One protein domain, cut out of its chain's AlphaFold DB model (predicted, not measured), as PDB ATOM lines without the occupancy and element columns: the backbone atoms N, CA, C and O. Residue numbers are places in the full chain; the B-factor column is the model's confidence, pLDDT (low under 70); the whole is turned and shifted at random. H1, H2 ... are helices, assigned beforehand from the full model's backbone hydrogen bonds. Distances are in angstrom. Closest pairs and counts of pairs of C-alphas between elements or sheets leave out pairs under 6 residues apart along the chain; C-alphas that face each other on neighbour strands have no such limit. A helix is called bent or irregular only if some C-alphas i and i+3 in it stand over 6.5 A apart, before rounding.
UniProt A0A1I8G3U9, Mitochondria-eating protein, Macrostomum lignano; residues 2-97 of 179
ATOM      1  N   ALA A   2       6.570 113.122  10.706       90.50
ATOM      2  CA  ALA A   2       7.273 112.155   9.834       90.50
ATOM      3  C   ALA A   2       6.343 111.233   9.019       90.50
ATOM      4  O   ALA A   2       6.467 111.149   7.803       90.50
ATOM      5  N   PHE A   3       5.352 110.618   9.670       90.88
ATOM      6  CA  PHE A   3       4.354 109.757   9.021       90.88
ATOM      7  C   PHE A   3       3.457 110.490   8.022       90.88
ATOM      8  O   PHE A   3       3.173 109.973   6.945       90.88
ATOM      9  N   SER A   4       3.034 111.710   8.355       89.69
ATOM     10  CA  SER A   4       2.224 112.538   7.459       89.69
ATOM     11  C   SER A   4       3.013 112.917   6.206       89.69
ATOM     12  O   SER A   4       2.484 112.820   5.101       89.69
ATOM     13  N   LEU A   5       4.279 113.306   6.380       92.19
ATOM     14  CA  LEU A   5       5.172 113.665   5.284       92.19
ATOM     15  C   LEU A   5       5.485 112.451   4.404       92.19
ATOM     16  O   LEU A   5       5.286 112.527   3.199       92.19
ATOM     17  N   ALA A   6       5.874 111.320   5.002       92.69
ATOM     18  CA  ALA A   6       6.147 110.077   4.281       92.69
ATOM     19  C   ALA A   6       4.949 109.610   3.447       92.69
ATOM     20  O   ALA A   6       5.102 109.183   2.308       92.69
ATOM     21  N   LYS A   7       3.729 109.749   3.978       91.50
ATOM     22  CA  LYS A   7       2.505 109.422   3.239       91.50
ATOM     23  C   LYS A   7       2.294 110.332   2.027       91.50
ATOM     24  O   LYS A   7       1.781 109.868   1.012       91.50
ATOM     25  N   LEU A   8       2.644 111.615   2.117       92.00
ATOM     26  CA  LEU A   8       2.554 112.542   0.985       92.00
ATOM     27  C   LEU A   8       3.626 112.233  -0.064       92.00
ATOM     28  O   LEU A   8       3.282 112.002  -1.222       92.00
ATOM     29  N   THR A   9       4.888 112.130   0.355       92.25
ATOM     30  CA  THR A   9       6.015 111.855  -0.547       92.25
ATOM     31  C   THR A   9       5.870 110.500  -1.237       92.25
ATOM     32  O   THR A   9       6.100 110.388  -2.440       92.25
ATOM     33  N   PHE A  10       5.384 109.475  -0.530       92.56
ATOM     34  CA  PHE A  10       5.118 108.165  -1.121       92.56
ATOM     35  C   PHE A  10       4.025 108.208  -2.199       92.56
ATOM     36  O   PHE A  10       4.135 107.529  -3.219       92.56
ATOM     37  N   ARG A  11       2.968 109.016  -2.024       91.81
ATOM     38  CA  ARG A  11       1.907 109.147  -3.042       91.81
ATOM     39  C   ARG A  11       2.443 109.755  -4.335       91.81
ATOM     40  O   ARG A  11       2.092 109.282  -5.417       91.81
ATOM     41  N   GLU A  12       3.300 110.762  -4.224       92.56
ATOM     42  CA  GLU A  12       3.964 111.392  -5.369       92.56
ATOM     43  C   GLU A  12       4.938 110.426  -6.052       92.56
ATOM     44  O   GLU A  12       4.902 110.267  -7.275       92.56
ATOM     45  N   TYR A  13       5.742 109.710  -5.262       92.31
ATOM     46  CA  TYR A  13       6.645 108.666  -5.745       92.31
ATOM     47  C   TYR A  13       5.894 107.564  -6.500       92.31
ATOM     48  O   TYR A  13       6.203 107.286  -7.658       92.31
ATOM     49  N   LYS A  14       4.834 107.000  -5.909       92.00
ATOM     50  CA  LYS A  14       4.000 105.973  -6.553       92.00
ATOM     51  C   LYS A  14       3.380 106.478  -7.857       92.00
ATOM     52  O   LYS A  14       3.331 105.737  -8.838       92.00
ATOM     53  N   SER A  15       2.938 107.738  -7.898       93.06
ATOM     54  CA  SER A  15       2.422 108.353  -9.126       93.06
ATOM     55  C   SER A  15       3.496 108.455 -10.212       93.06
ATOM     56  O   SER A  15       3.212 108.166 -11.372       93.06
ATOM     57  N   ARG A  16       4.730 108.834  -9.856       92.50
ATOM     58  CA  ARG A  16       5.864 108.889 -10.792       92.50
ATOM     59  C   ARG A  16       6.239 107.510 -11.325       92.50
ATOM     60  O   ARG A  16       6.353 107.355 -12.539       92.50
ATOM     61  N   VAL A  17       6.369 106.516 -10.443       91.81
ATOM     62  CA  VAL A  17       6.664 105.122 -10.816       91.81
ATOM     63  C   VAL A  17       5.599 104.592 -11.772       91.81
ATOM     64  O   VAL A  17       5.935 104.013 -12.802       91.81
ATOM     65  N   ARG A  18       4.314 104.854 -11.495       93.25
ATOM     66  CA  ARG A  18       3.220 104.468 -12.398       93.25
ATOM     67  C   ARG A  18       3.381 105.076 -13.788       93.25
ATOM     68  O   ARG A  18       3.257 104.349 -14.767       93.25
ATOM     69  N   THR A  19       3.663 106.374 -13.891       92.88
ATOM     70  CA  THR A  19       3.853 107.046 -15.187       92.88
ATOM     71  C   THR A  19       5.074 106.515 -15.935       92.88
ATOM     72  O   THR A  19       5.009 106.315 -17.144       92.88
ATOM     73  N   GLN A  20       6.176 106.250 -15.229       90.31
ATOM     74  CA  GLN A  20       7.389 105.693 -15.826       90.31
ATOM     75  C   GLN A  20       7.154 104.277 -16.362       90.31
ATOM     76  O   GLN A  20       7.525 103.981 -17.494       90.31
ATOM     77  N   LEU A  21       6.514 103.419 -15.564       89.94
ATOM     78  CA  LEU A  21       6.216 102.047 -15.959       89.94
ATOM     79  C   LEU A  21       5.149 101.985 -17.048       89.94
ATOM     80  O   LEU A  21       5.240 101.124 -17.908       89.94
ATOM     81  N   LEU A  22       4.191 102.914 -17.095       90.19
ATOM     82  CA  LEU A  22       3.191 102.965 -18.168       90.19
ATOM     83  C   LEU A  22       3.828 103.028 -19.570       90.19
ATOM     84  O   LEU A  22       3.259 102.500 -20.518       90.19
ATOM     85  N   LEU A  23       5.007 103.646 -19.697       85.31
ATOM     86  CA  LEU A  23       5.729 103.784 -20.967       85.31
ATOM     87  C   LEU A  23       6.524 102.529 -21.367       85.31
ATOM     88  O   LEU A  23       6.838 102.364 -22.543       85.31
ATOM     89  N   SER A  24       6.874 101.665 -20.411       82.94
ATOM     90  CA  SER A  24       7.728 100.484 -20.617       82.94
ATOM     91  C   SER A  24       7.024  99.153 -20.339       82.94
ATOM     92  O   SER A  24       7.575  98.087 -20.629       82.94
ATOM     93  N   HIS A  25       5.814  99.191 -19.782       82.44
ATOM     94  CA  HIS A  25       5.085  98.016 -19.340       82.44
ATOM     95  C   HIS A  25       4.652  97.160 -20.529       82.44
ATOM     96  O   HIS A  25       3.773  97.515 -21.312       82.44
ATOM     97  N   THR A  26       5.278  95.994 -20.627       72.31
ATOM     98  CA  THR A  26       4.949  94.938 -21.578       72.31
ATOM     99  C   THR A  26       4.959  93.629 -20.798       72.31
ATOM    100  O   THR A  26       6.010  93.098 -20.451       72.31
ATOM    101  N   GLY A  27       3.786  93.134 -20.412       78.94
ATOM    102  CA  GLY A  27       3.699  91.929 -19.596       78.94
ATOM    103  C   GLY A  27       2.264  91.474 -19.336       78.94
ATOM    104  O   GLY A  27       1.326  92.213 -19.623       78.94
ATOM    105  N   PRO A  28       2.091  90.246 -18.817       83.19
ATOM    106  CA  PRO A  28       0.780  89.703 -18.466       83.19
ATOM    107  C   PRO A  28       0.249  90.222 -17.121       83.19
ATOM    108  O   PRO A  28      -0.951  90.134 -16.876       83.19
ATOM    109  N   ALA A  29       1.129  90.726 -16.246       85.12
ATOM    110  CA  ALA A  29       0.754  91.309 -14.961       85.12
ATOM    111  C   ALA A  29       0.050  92.654 -15.160       85.12
ATOM    112  O   ALA A  29       0.315  93.360 -16.131       85.12
ATOM    113  N   SER A  30      -0.815  93.033 -14.228       90.19
ATOM    114  CA  SER A  30      -1.419  94.363 -14.262       90.19
ATOM    115  C   SER A  30      -0.371  95.453 -14.000       90.19
ATOM    116  O   SER A  30       0.644  95.234 -13.334       90.19
ATOM    117  N   LEU A  31      -0.631  96.671 -14.484       89.31
ATOM    118  CA  LEU A  31       0.234  97.821 -14.201       89.31
ATOM    119  C   LEU A  31       0.362  98.081 -12.689       89.31
ATOM    120  O   LEU A  31       1.422  98.485 -12.227       89.31
ATOM    121  N   ASP A  32      -0.707  97.853 -11.921       88.94
ATOM    122  CA  ASP A  32      -0.710  98.037 -10.466       88.94
ATOM    123  C   ASP A  32       0.193  97.030  -9.740       88.94
ATOM    124  O   ASP A  32       0.928  97.424  -8.833       88.94
ATOM    125  N   GLU A  33       0.202  95.769 -10.177       90.12
ATOM    126  CA  GLU A  33       1.129  94.747  -9.672       90.12
ATOM    127  C   GLU A  33       2.576  95.096 -10.027       90.12
ATOM    128  O   GLU A  33       3.423  95.143  -9.141       90.12
ATOM    129  N   ALA A  34       2.850  95.463 -11.284       91.00
ATOM    130  CA  ALA A  34       4.196  95.847 -11.712       91.00
ATOM    131  C   ALA A  34       4.736  97.074 -10.949       91.00
ATOM    132  O   ALA A  34       5.920  97.132 -10.610       91.00
ATOM    133  N   VAL A  35       3.873  98.054 -10.652       91.88
ATOM    134  CA  VAL A  35       4.221  99.209  -9.809       91.88
ATOM    135  C   VAL A  35       4.548  98.766  -8.387       91.88
ATOM    136  O   VAL A  35       5.538  99.232  -7.825       91.88
ATOM    137  N   GLN A  36       3.743  97.884  -7.794       91.06
ATOM    138  CA  GLN A  36       3.994  97.412  -6.435       91.06
ATOM    139  C   GLN A  36       5.275  96.571  -6.350       91.06
ATOM    140  O   GLN A  36       6.049  96.756  -5.415       91.06
ATOM    141  N   ASP A  37       5.544  95.716  -7.336       90.19
ATOM    142  CA  ASP A  37       6.778  94.928  -7.417       90.19
ATOM    143  C   ASP A  37       8.011  95.825  -7.529       90.19
ATOM    144  O   ASP A  37       9.006  95.611  -6.834       90.19
ATOM    145  N   PHE A  38       7.931  96.887  -8.338       90.75
ATOM    146  CA  PHE A  38       8.992  97.886  -8.420       90.75
ATOM    147  C   PHE A  38       9.251  98.550  -7.060       90.75
ATOM    148  O   PHE A  38      10.399  98.643  -6.627       90.75
ATOM    149  N   ILE A  39       8.193  98.966  -6.357       92.00
ATOM    150  CA  ILE A  39       8.294  99.582  -5.023       92.00
ATOM    151  C   ILE A  39       8.898  98.601  -4.005       92.00
ATOM    152  O   ILE A  39       9.735  98.992  -3.194       92.00
ATOM    153  N   ASN A  40       8.514  97.325  -4.057       89.06
ATOM    154  CA  ASN A  40       9.043  96.295  -3.163       89.06
ATOM    155  C   ASN A  40      10.553  96.079  -3.373       89.06
ATOM    156  O   ASN A  40      11.285  95.886  -2.403       89.06
ATOM    157  N   CYS A  41      11.029  96.159  -4.620       88.31
ATOM    158  CA  CYS A  41      12.456  96.093  -4.955       88.31
ATOM    159  C   CYS A  41      13.223  97.371  -4.574       88.31
ATOM    160  O   CYS A  41      14.408  97.308  -4.245       88.31
ATOM    161  N   HIS A  42      12.557  98.528  -4.593       85.62
ATOM    162  CA  HIS A  42      13.136  99.843  -4.308       85.62
ATOM    163  C   HIS A  42      12.566 100.438  -3.016       85.62
ATOM    164  O   HIS A  42      11.951 101.501  -3.003       85.62
ATOM    165  N   HIS A  43      12.790  99.733  -1.907       76.31
ATOM    166  CA  HIS A  43      12.159 100.050  -0.625       76.31
ATOM    167  C   HIS A  43      12.695 101.325   0.052       76.31
ATOM    168  O   HIS A  43      12.037 101.877   0.932       76.31
ATOM    169  N   GLN A  44      13.880 101.810  -0.333       84.12
ATOM    170  CA  GLN A  44      14.490 102.984   0.296       84.12
ATOM    171  C   GLN A  44      13.918 104.303  -0.248       84.12
ATOM    172  O   GLN A  44      13.694 104.418  -1.454       84.12
ATOM    173  N   PRO A  45      13.714 105.313   0.618       81.69
ATOM    174  CA  PRO A  45      13.296 106.642   0.185       81.69
ATOM    175  C   PRO A  45      14.362 107.298  -0.693       81.69
ATOM    176  O   PRO A  45      15.549 107.253  -0.374       81.69
ATOM    177  N   GLU A  46      13.922 107.962  -1.763       81.56
ATOM    178  CA  GLU A  46      14.814 108.689  -2.677       81.56
ATOM    179  C   GLU A  46      15.523 109.865  -1.983       81.56
ATOM    180  O   GLU A  46      16.696 110.113  -2.253       81.56
ATOM    181  N   ASP A  47      14.835 110.558  -1.066       90.00
ATOM    182  CA  ASP A  47      15.370 111.712  -0.335       90.00
ATOM    183  C   ASP A  47      15.044 111.659   1.168       90.00
ATOM    184  O   ASP A  47      14.199 112.384   1.701       90.00
ATOM    185  N   LEU A  48      15.734 110.771   1.886       92.88
ATOM    186  CA  LEU A  48      15.594 110.672   3.343       92.88
ATOM    187  C   LEU A  48      16.075 111.936   4.072       92.88
ATOM    188  O   LEU A  48      15.570 112.266   5.150       92.88
ATOM    189  N   GLN A  49      17.086 112.614   3.525       92.94
ATOM    190  CA  GLN A  49      17.665 113.792   4.157       92.94
ATOM    191  C   GLN A  49      16.689 114.968   4.088       92.94
ATOM    192  O   GLN A  49      16.369 115.530   5.137       92.94
ATOM    193  N   GLY A  50      16.144 115.271   2.908       93.31
ATOM    194  CA  GLY A  50      15.135 116.314   2.736       93.31
ATOM    195  C   GLY A  50      13.899 116.060   3.595       93.31
ATOM    196  O   GLY A  50      13.450 116.961   4.305       93.31
ATOM    197  N   MET A  51      13.430 114.807   3.673       93.94
ATOM    198  CA  MET A  51      12.340 114.434   4.583       93.94
ATOM    199  C   MET A  51      12.666 114.722   6.056       93.94
ATOM    200  O   MET A  51      11.807 115.166   6.817       93.94
ATOM    201  N   THR A  52      13.903 114.465   6.484       94.25
ATOM    202  CA  THR A  52      14.345 114.738   7.860       94.25
ATOM    203  C   THR A  52      14.346 116.242   8.143       94.25
ATOM    204  O   THR A  52      13.829 116.681   9.172       94.25
ATOM    205  N   GLU A  53      14.865 117.045   7.214       93.75
ATOM    206  CA  GLU A  53      14.906 118.506   7.321       93.75
ATOM    207  C   GLU A  53      13.502 119.130   7.323       93.75
ATOM    208  O   GLU A  53      13.229 120.044   8.103       93.75
ATOM    209  N   ASP A  54      12.589 118.619   6.495       93.62
ATOM    210  CA  ASP A  54      11.182 119.029   6.468       93.62
ATOM    211  C   ASP A  54      10.495 118.778   7.815       93.62
ATOM    212  O   ASP A  54       9.791 119.654   8.328       93.62
ATOM    213  N   VAL A  55      10.734 117.614   8.428       93.44
ATOM    214  CA  VAL A  55      10.195 117.292   9.755       93.44
ATOM    215  C   VAL A  55      10.789 118.202  10.826       93.44
ATOM    216  O   VAL A  55      10.036 118.731  11.640       93.44
ATOM    217  N   ILE A  56      12.100 118.454  10.818       91.56
ATOM    218  CA  ILE A  56      12.736 119.396  11.755       91.56
ATOM    219  C   ILE A  56      12.124 120.797  11.613       91.56
ATOM    220  O   ILE A  56      11.800 121.444  12.616       91.56
ATOM    221  N   ARG A  57      11.898 121.259  10.377       90.38
ATOM    222  CA  ARG A  57      11.240 122.546  10.102       90.38
ATOM    223  C   ARG A  57       9.797 122.572  10.607       90.38
ATOM    224  O   ARG A  57       9.382 123.586  11.168       90.38
ATOM    225  N   ALA A  58       9.046 121.482  10.461       89.81
ATOM    226  CA  ALA A  58       7.694 121.364  11.002       89.81
ATOM    227  C   ALA A  58       7.684 121.381  12.542       89.81
ATOM    228  O   ALA A  58       6.914 122.130  13.138       89.81
ATOM    229  N   LEU A  59       8.591 120.640  13.186       87.62
ATOM    230  CA  LEU A  59       8.731 120.600  14.647       87.62
ATOM    231  C   LEU A  59       9.157 121.951  15.232       87.62
ATOM    232  O   LEU A  59       8.690 122.336  16.299       87.62
ATOM    233  N   THR A  60      10.004 122.699  14.524       85.81
ATOM    234  CA  THR A  60      10.421 124.055  14.925       85.81
ATOM    235  C   THR A  60       9.264 125.054  14.900       85.81
ATOM    236  O   THR A  60       9.256 126.007  15.672       85.81
ATOM    237  N   ARG A  61       8.262 124.835  14.040       84.62
ATOM    238  CA  ARG A  61       7.050 125.667  13.974       84.62
ATOM    239  C   ARG A  61       5.997 125.277  15.017       84.62
ATOM    240  O   ARG A  61       5.063 126.047  15.236       84.62
ATOM    241  N   ASP A  62       6.106 124.098  15.632       79.06
ATOM    242  CA  ASP A  62       5.137 123.635  16.622       79.06
ATOM    243  C   ASP A  62       5.437 124.219  18.012       79.06
ATOM    244  O   ASP A  62       6.308 123.760  18.749       79.06
ATOM    245  N   ASN A  63       4.630 125.202  18.415       63.34
ATOM    246  CA  ASN A  63       4.732 125.875  19.712       63.34
ATOM    247  C   ASN A  63       4.407 124.975  20.926       63.34
ATOM    248  O   ASN A  63       4.426 125.447  22.067       63.34
ATOM    249  N   ARG A  64       4.049 123.700  20.722       69.12
ATOM    250  CA  ARG A  64       3.781 122.738  21.808       69.12
ATOM    251  C   ARG A  64       5.058 122.135  22.377       69.12
ATOM    252  O   ARG A  64       5.064 121.720  23.540       69.12
ATOM    253  N   LEU A  65       6.117 122.094  21.578       71.75
ATOM    254  CA  LEU A  65       7.409 121.550  21.953       71.75
ATOM    255  C   LEU A  65       8.338 122.711  22.304       71.75
ATOM    256  O   LEU A  65       8.817 123.440  21.443       71.75
ATOM    257  N   TYR A  66       8.558 122.912  23.600       73.44
ATOM    258  CA  TYR A  66       9.535 123.887  24.070       73.44
ATOM    259  C   TYR A  66      10.912 123.233  24.120       73.44
ATOM    260  O   TYR A  66      11.122 122.294  24.893       73.44
ATOM    261  N   LEU A  67      11.842 123.752  23.325       73.81
ATOM    262  CA  LEU A  67      13.260 123.455  23.464       73.81
ATOM    263  C   LEU A  67      13.912 124.512  24.367       73.81
ATOM    264  O   LEU A  67      13.621 125.702  24.220       73.81
ATOM    265  N   PRO A  68      14.793 124.109  25.298       81.12
ATOM    266  CA  PRO A  68      15.631 125.054  26.022       81.12
ATOM    267  C   PRO A  68      16.470 125.917  25.061       81.12
ATOM    268  O   PRO A  68      16.838 125.452  23.978       81.12
ATOM    269  N   PRO A  69      16.812 127.159  25.446       80.00
ATOM    270  CA  PRO A  69      17.646 128.023  24.619       80.00
ATOM    271  C   PRO A  69      19.001 127.362  24.331       80.00
ATOM    272  O   PRO A  69      19.624 126.789  25.223       80.00
ATOM    273  N   GLY A  70      19.452 127.447  23.077       79.88
ATOM    274  CA  GLY A  70      20.713 126.848  22.622       79.88
ATOM    275  C   GLY A  70      20.630 125.366  22.238       79.88
ATOM    276  O   GLY A  70      21.639 124.809  21.817       79.88
ATOM    277  N   ILE A  71      19.456 124.731  22.344       83.94
ATOM    278  CA  ILE A  71      19.235 123.351  21.899       83.94
ATOM    279  C   ILE A  71      18.388 123.362  20.626       83.94
ATOM    280  O   ILE A  71      17.272 123.877  20.624       83.94
ATOM    281  N   SER A  72      18.909 122.770  19.553       83.75
ATOM    282  CA  SER A  72      18.163 122.497  18.323       83.75
ATOM    283  C   SER A  72      17.673 121.046  18.290       83.75
ATOM    284  O   SER A  72      18.144 120.177  19.030       83.75
ATOM    285  N   TYR A  73      16.737 120.758  17.385       84.81
ATOM    286  CA  TYR A  73      16.292 119.388  17.117       84.81
ATOM    287  C   TYR A  73      17.384 118.497  16.505       84.81
ATOM    288  O   TYR A  73      17.189 117.285  16.430       84.81
ATOM    289  N   ASP A  74      18.546 119.048  16.143       81.75
ATOM    290  CA  ASP A  74      19.681 118.280  15.616       81.75
ATOM    291  C   ASP A  74      20.175 117.235  16.624       81.75
ATOM    292  O   ASP A  74      20.608 116.153  16.233       81.75
ATOM    293  N   VAL A  75      20.024 117.505  17.929       86.94
ATOM    294  CA  VAL A  75      20.356 116.554  19.006       86.94
ATOM    295  C   VAL A  75      19.562 115.251  18.875       86.94
ATOM    296  O   VAL A  75      20.081 114.175  19.160       86.94
ATOM    297  N   ILE A  76      18.314 115.335  18.406       89.25
ATOM    298  CA  ILE A  76      17.466 114.172  18.120       89.25
ATOM    299  C   ILE A  76      17.392 113.865  16.617       89.25
ATOM    300  O   ILE A  76      16.568 113.055  16.192       89.25
ATOM    301  N   GLY A  77      18.263 114.462  15.802       90.69
ATOM    302  CA  GLY A  77      18.301 114.295  14.350       90.69
ATOM    303  C   GLY A  77      18.372 112.831  13.896       90.69
ATOM    304  O   GLY A  77      17.562 112.436  13.055       90.69
ATOM    305  N   PRO A  78      19.244 111.979  14.474       93.75
ATOM    306  CA  PRO A  78      19.282 110.552  14.140       93.75
ATOM    307  C   PRO A  78      17.960 109.829  14.424       93.75
ATOM    308  O   PRO A  78      17.545 108.972  13.645       93.75
ATOM    309  N   PHE A  79      17.270 110.204  15.506       93.06
ATOM    310  CA  PHE A  79      15.954 109.660  15.838       93.06
ATOM    311  C   PHE A  79      14.890 110.119  14.836       93.06
ATOM    312  O   PHE A  79      14.116 109.297  14.352       93.06
ATOM    313  N   ILE A  80      14.879 111.405  14.470       93.75
ATOM    314  CA  ILE A  80      13.958 111.934  13.454       93.75
ATOM    315  C   ILE A  80      14.185 111.226  12.115       93.75
ATOM    316  O   ILE A  80      13.225 110.781  11.491       93.75
ATOM    317  N   ARG A  81      15.446 111.050  11.704       95.12
ATOM    318  CA  ARG A  81      15.804 110.332  10.476       95.12
ATOM    319  C   ARG A  81      15.297 108.890  10.493       95.12
ATOM    320  O   ARG A  81      14.688 108.453   9.521       95.12
ATOM    321  N   ALA A  82      15.510 108.170  11.595       94.75
ATOM    322  CA  ALA A  82      15.004 106.807  11.756       94.75
ATOM    323  C   ALA A  82      13.467 106.758  11.711       94.75
ATOM    324  O   ALA A  82      12.898 105.868  11.086       94.75
ATOM    325  N   ALA A  83      12.784 107.743  12.305       93.75
ATOM    326  CA  ALA A  83      11.330 107.854  12.239       93.75
ATOM    327  C   ALA A  83      10.826 108.136  10.811       93.75
ATOM    328  O   ALA A  83       9.818 107.562  10.408       93.75
ATOM    329  N   CYS A  84      11.519 108.976  10.035       95.25
ATOM    330  CA  CYS A  84      11.211 109.210   8.620       95.25
ATOM    331  C   CYS A  84      11.397 107.947   7.777       95.25
ATOM    332  O   CYS A  84      10.547 107.648   6.940       95.25
ATOM    333  N   GLN A  85      12.474 107.194   8.016       94.56
ATOM    334  CA  GLN A  85      12.710 105.927   7.333       94.56
ATOM    335  C   GLN A  85      11.609 104.914   7.663       94.56
ATOM    336  O   GLN A  85      10.972 104.403   6.750       94.56
ATOM    337  N   LEU A  86      11.316 104.692   8.947       93.44
ATOM    338  CA  LEU A  86      10.245 103.788   9.372       93.44
ATOM    339  C   LEU A  86       8.889 104.188   8.772       93.44
ATOM    340  O   LEU A  86       8.136 103.345   8.294       93.44
ATOM    341  N   ALA A  87       8.581 105.485   8.779       93.88
ATOM    342  CA  ALA A  87       7.355 106.010   8.198       93.88
ATOM    343  C   ALA A  87       7.246 105.738   6.689       93.88
ATOM    344  O   ALA A  87       6.154 105.445   6.202       93.88
ATOM    345  N   TRP A  88       8.361 105.825   5.958       94.19
ATOM    346  CA  TRP A  88       8.420 105.472   4.542       94.19
ATOM    347  C   TRP A  88       8.201 103.974   4.327       94.19
ATOM    348  O   TRP A  88       7.325 103.595   3.554       94.19
ATOM    349  N   GLU A  89       8.932 103.130   5.054       92.69
ATOM    350  CA  GLU A  89       8.826 101.667   4.964       92.69
ATOM    351  C   GLU A  89       7.400 101.182   5.266       92.69
ATOM    352  O   GLU A  89       6.867 100.309   4.588       92.69
ATOM    353  N   MET A  90       6.718 101.803   6.233       92.69
ATOM    354  CA  MET A  90       5.317 101.499   6.539       92.69
ATOM    355  C   MET A  90       4.338 101.941   5.442       92.69
ATOM    356  O   MET A  90       3.287 101.314   5.276       92.69
ATOM    357  N   ALA A  91       4.662 103.003   4.698       91.69
ATOM    358  CA  ALA A  91       3.836 103.511   3.605       91.69
ATOM    359  C   ALA A  91       3.983 102.686   2.315       91.69
ATOM    360  O   ALA A  91       3.022 102.597   1.552       91.69
ATOM    361  N   THR A  92       5.152 102.079   2.079       92.31
ATOM    362  CA  THR A  92       5.451 101.286   0.871       92.31
ATOM    363  C   THR A  92       4.887  99.864   0.907       92.31
ATOM    364  O   THR A  92       4.807  99.220  -0.144       92.31
ATOM    365  N   LEU A  93       4.466  99.374   2.081       90.50
ATOM    366  CA  LEU A  93       3.813  98.072   2.231       90.50
ATOM    367  C   LEU A  93       2.600  97.944   1.298       90.50
ATOM    368  O   LEU A  93       1.823  98.882   1.131       90.50
ATOM    369  N   ALA A  94       2.384  96.738   0.762       87.44
ATOM    370  CA  ALA A  94       1.216  96.431  -0.073       87.44
ATOM    371  C   ALA A  94      -0.113  96.773   0.630       87.44
ATOM    372  O   ALA A  94      -1.069  97.215  -0.006       87.44
ATOM    373  N   GLN A  95      -0.147  96.613   1.955       89.19
ATOM    374  CA  GLN A  95      -1.190  97.148   2.819       89.19
ATOM    375  C   GLN A  95      -0.557  98.143   3.809       89.19
ATOM    376  O   GLN A  95       0.014  97.708   4.815       89.19
ATOM    377  N   PRO A  96      -0.634  99.460   3.540       89.31
ATOM    378  CA  PRO A  96       0.044 100.471   4.344       89.31
ATOM    379  C   PRO A  96      -0.372 100.432   5.815       89.31
ATOM    380  O   PRO A  96      -1.563 100.354   6.131       89.31
ATOM    381  N   LEU A  97       0.612 100.517   6.709       92.50
ATOM    382  CA  LEU A  97       0.369 100.675   8.141       92.50
ATOM    383  C   LEU A  97       0.290 102.161   8.486       92.50
ATOM    384  O   LEU A  97       1.136 102.958   8.083       92.50
TER     385      LEU A  97
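Overview. This is residues 2 to 97 of the 179 residues of the protein "Mitochondria-eating protein" of Macrostomum lignano (UniProt A0A1I8G3U9). An elongated, loose rod of four helices: long H1 has H2 crossing its last part, while H3 and H4, crossed on each other, pack at its first part. H4 runs back along the rod toward H2, and residues 61 to 71 stick out as a free loop at the far end. The printed part has 96 residues, with H1, H2, H3 and H4 in that order and no named strand: all helix. The radius of gyration of the C-alphas is 16.7 A, and the spans are 60 by 19 by 18 A.

Arrangement. Start at H1, residues 2 to 24, the hub, which touches the three other helices. Its residues 14 to 22 alone touch H2, residues 31 to 41, at a steep tilt of 59 degrees; look at the closest C-alphas, Arg 18 and Val 35, 5.9 A apart. Its residues 2 to 6 alone touch residues 51 to 55 of H3, residues 48 to 61, closest at the C-alphas of Ala 2 and Val 55, 5.9 A. H2 and H3 are apart. Residues 2 to 10 of H1 alone touch H4, residues 73 to 92, the same way at a steep tilt of 45 degrees; the closest C-alphas, Phe 3 and Ala 87, are 4.9 A apart. H3 and H4 touch, closest at the C-alphas of Thr 52 and Arg 81, 5.3 A, opposite ways at a steep tilt of 60 degrees. In H2 and H3 every O i to N i+4 pair is within hydrogen-bond range; in H1 17 of 19 are, in H4 14 of 16.

Along the chain. Find C-alpha 2 at (7.273, 112.155, 9.834); from there H1 runs 32.6 A. H2 measures 15.4 A and H3 20.3 A. H4 runs 26.6 A to C-alpha 92 at (5.451, 101.286, 0.871); it is irregular, with C-alphas 75 and 78 7.8 A apart, and has a kink of 39 degrees near residue 80.

Size, cuts and confidence. The C-alphas of Pro 28 and Pro 69, the two farthest apart, are 60.1 A apart. The printed part has no cut; the link from H3 to H4 is long. Residues 63 to 64 are under pLDDT 70.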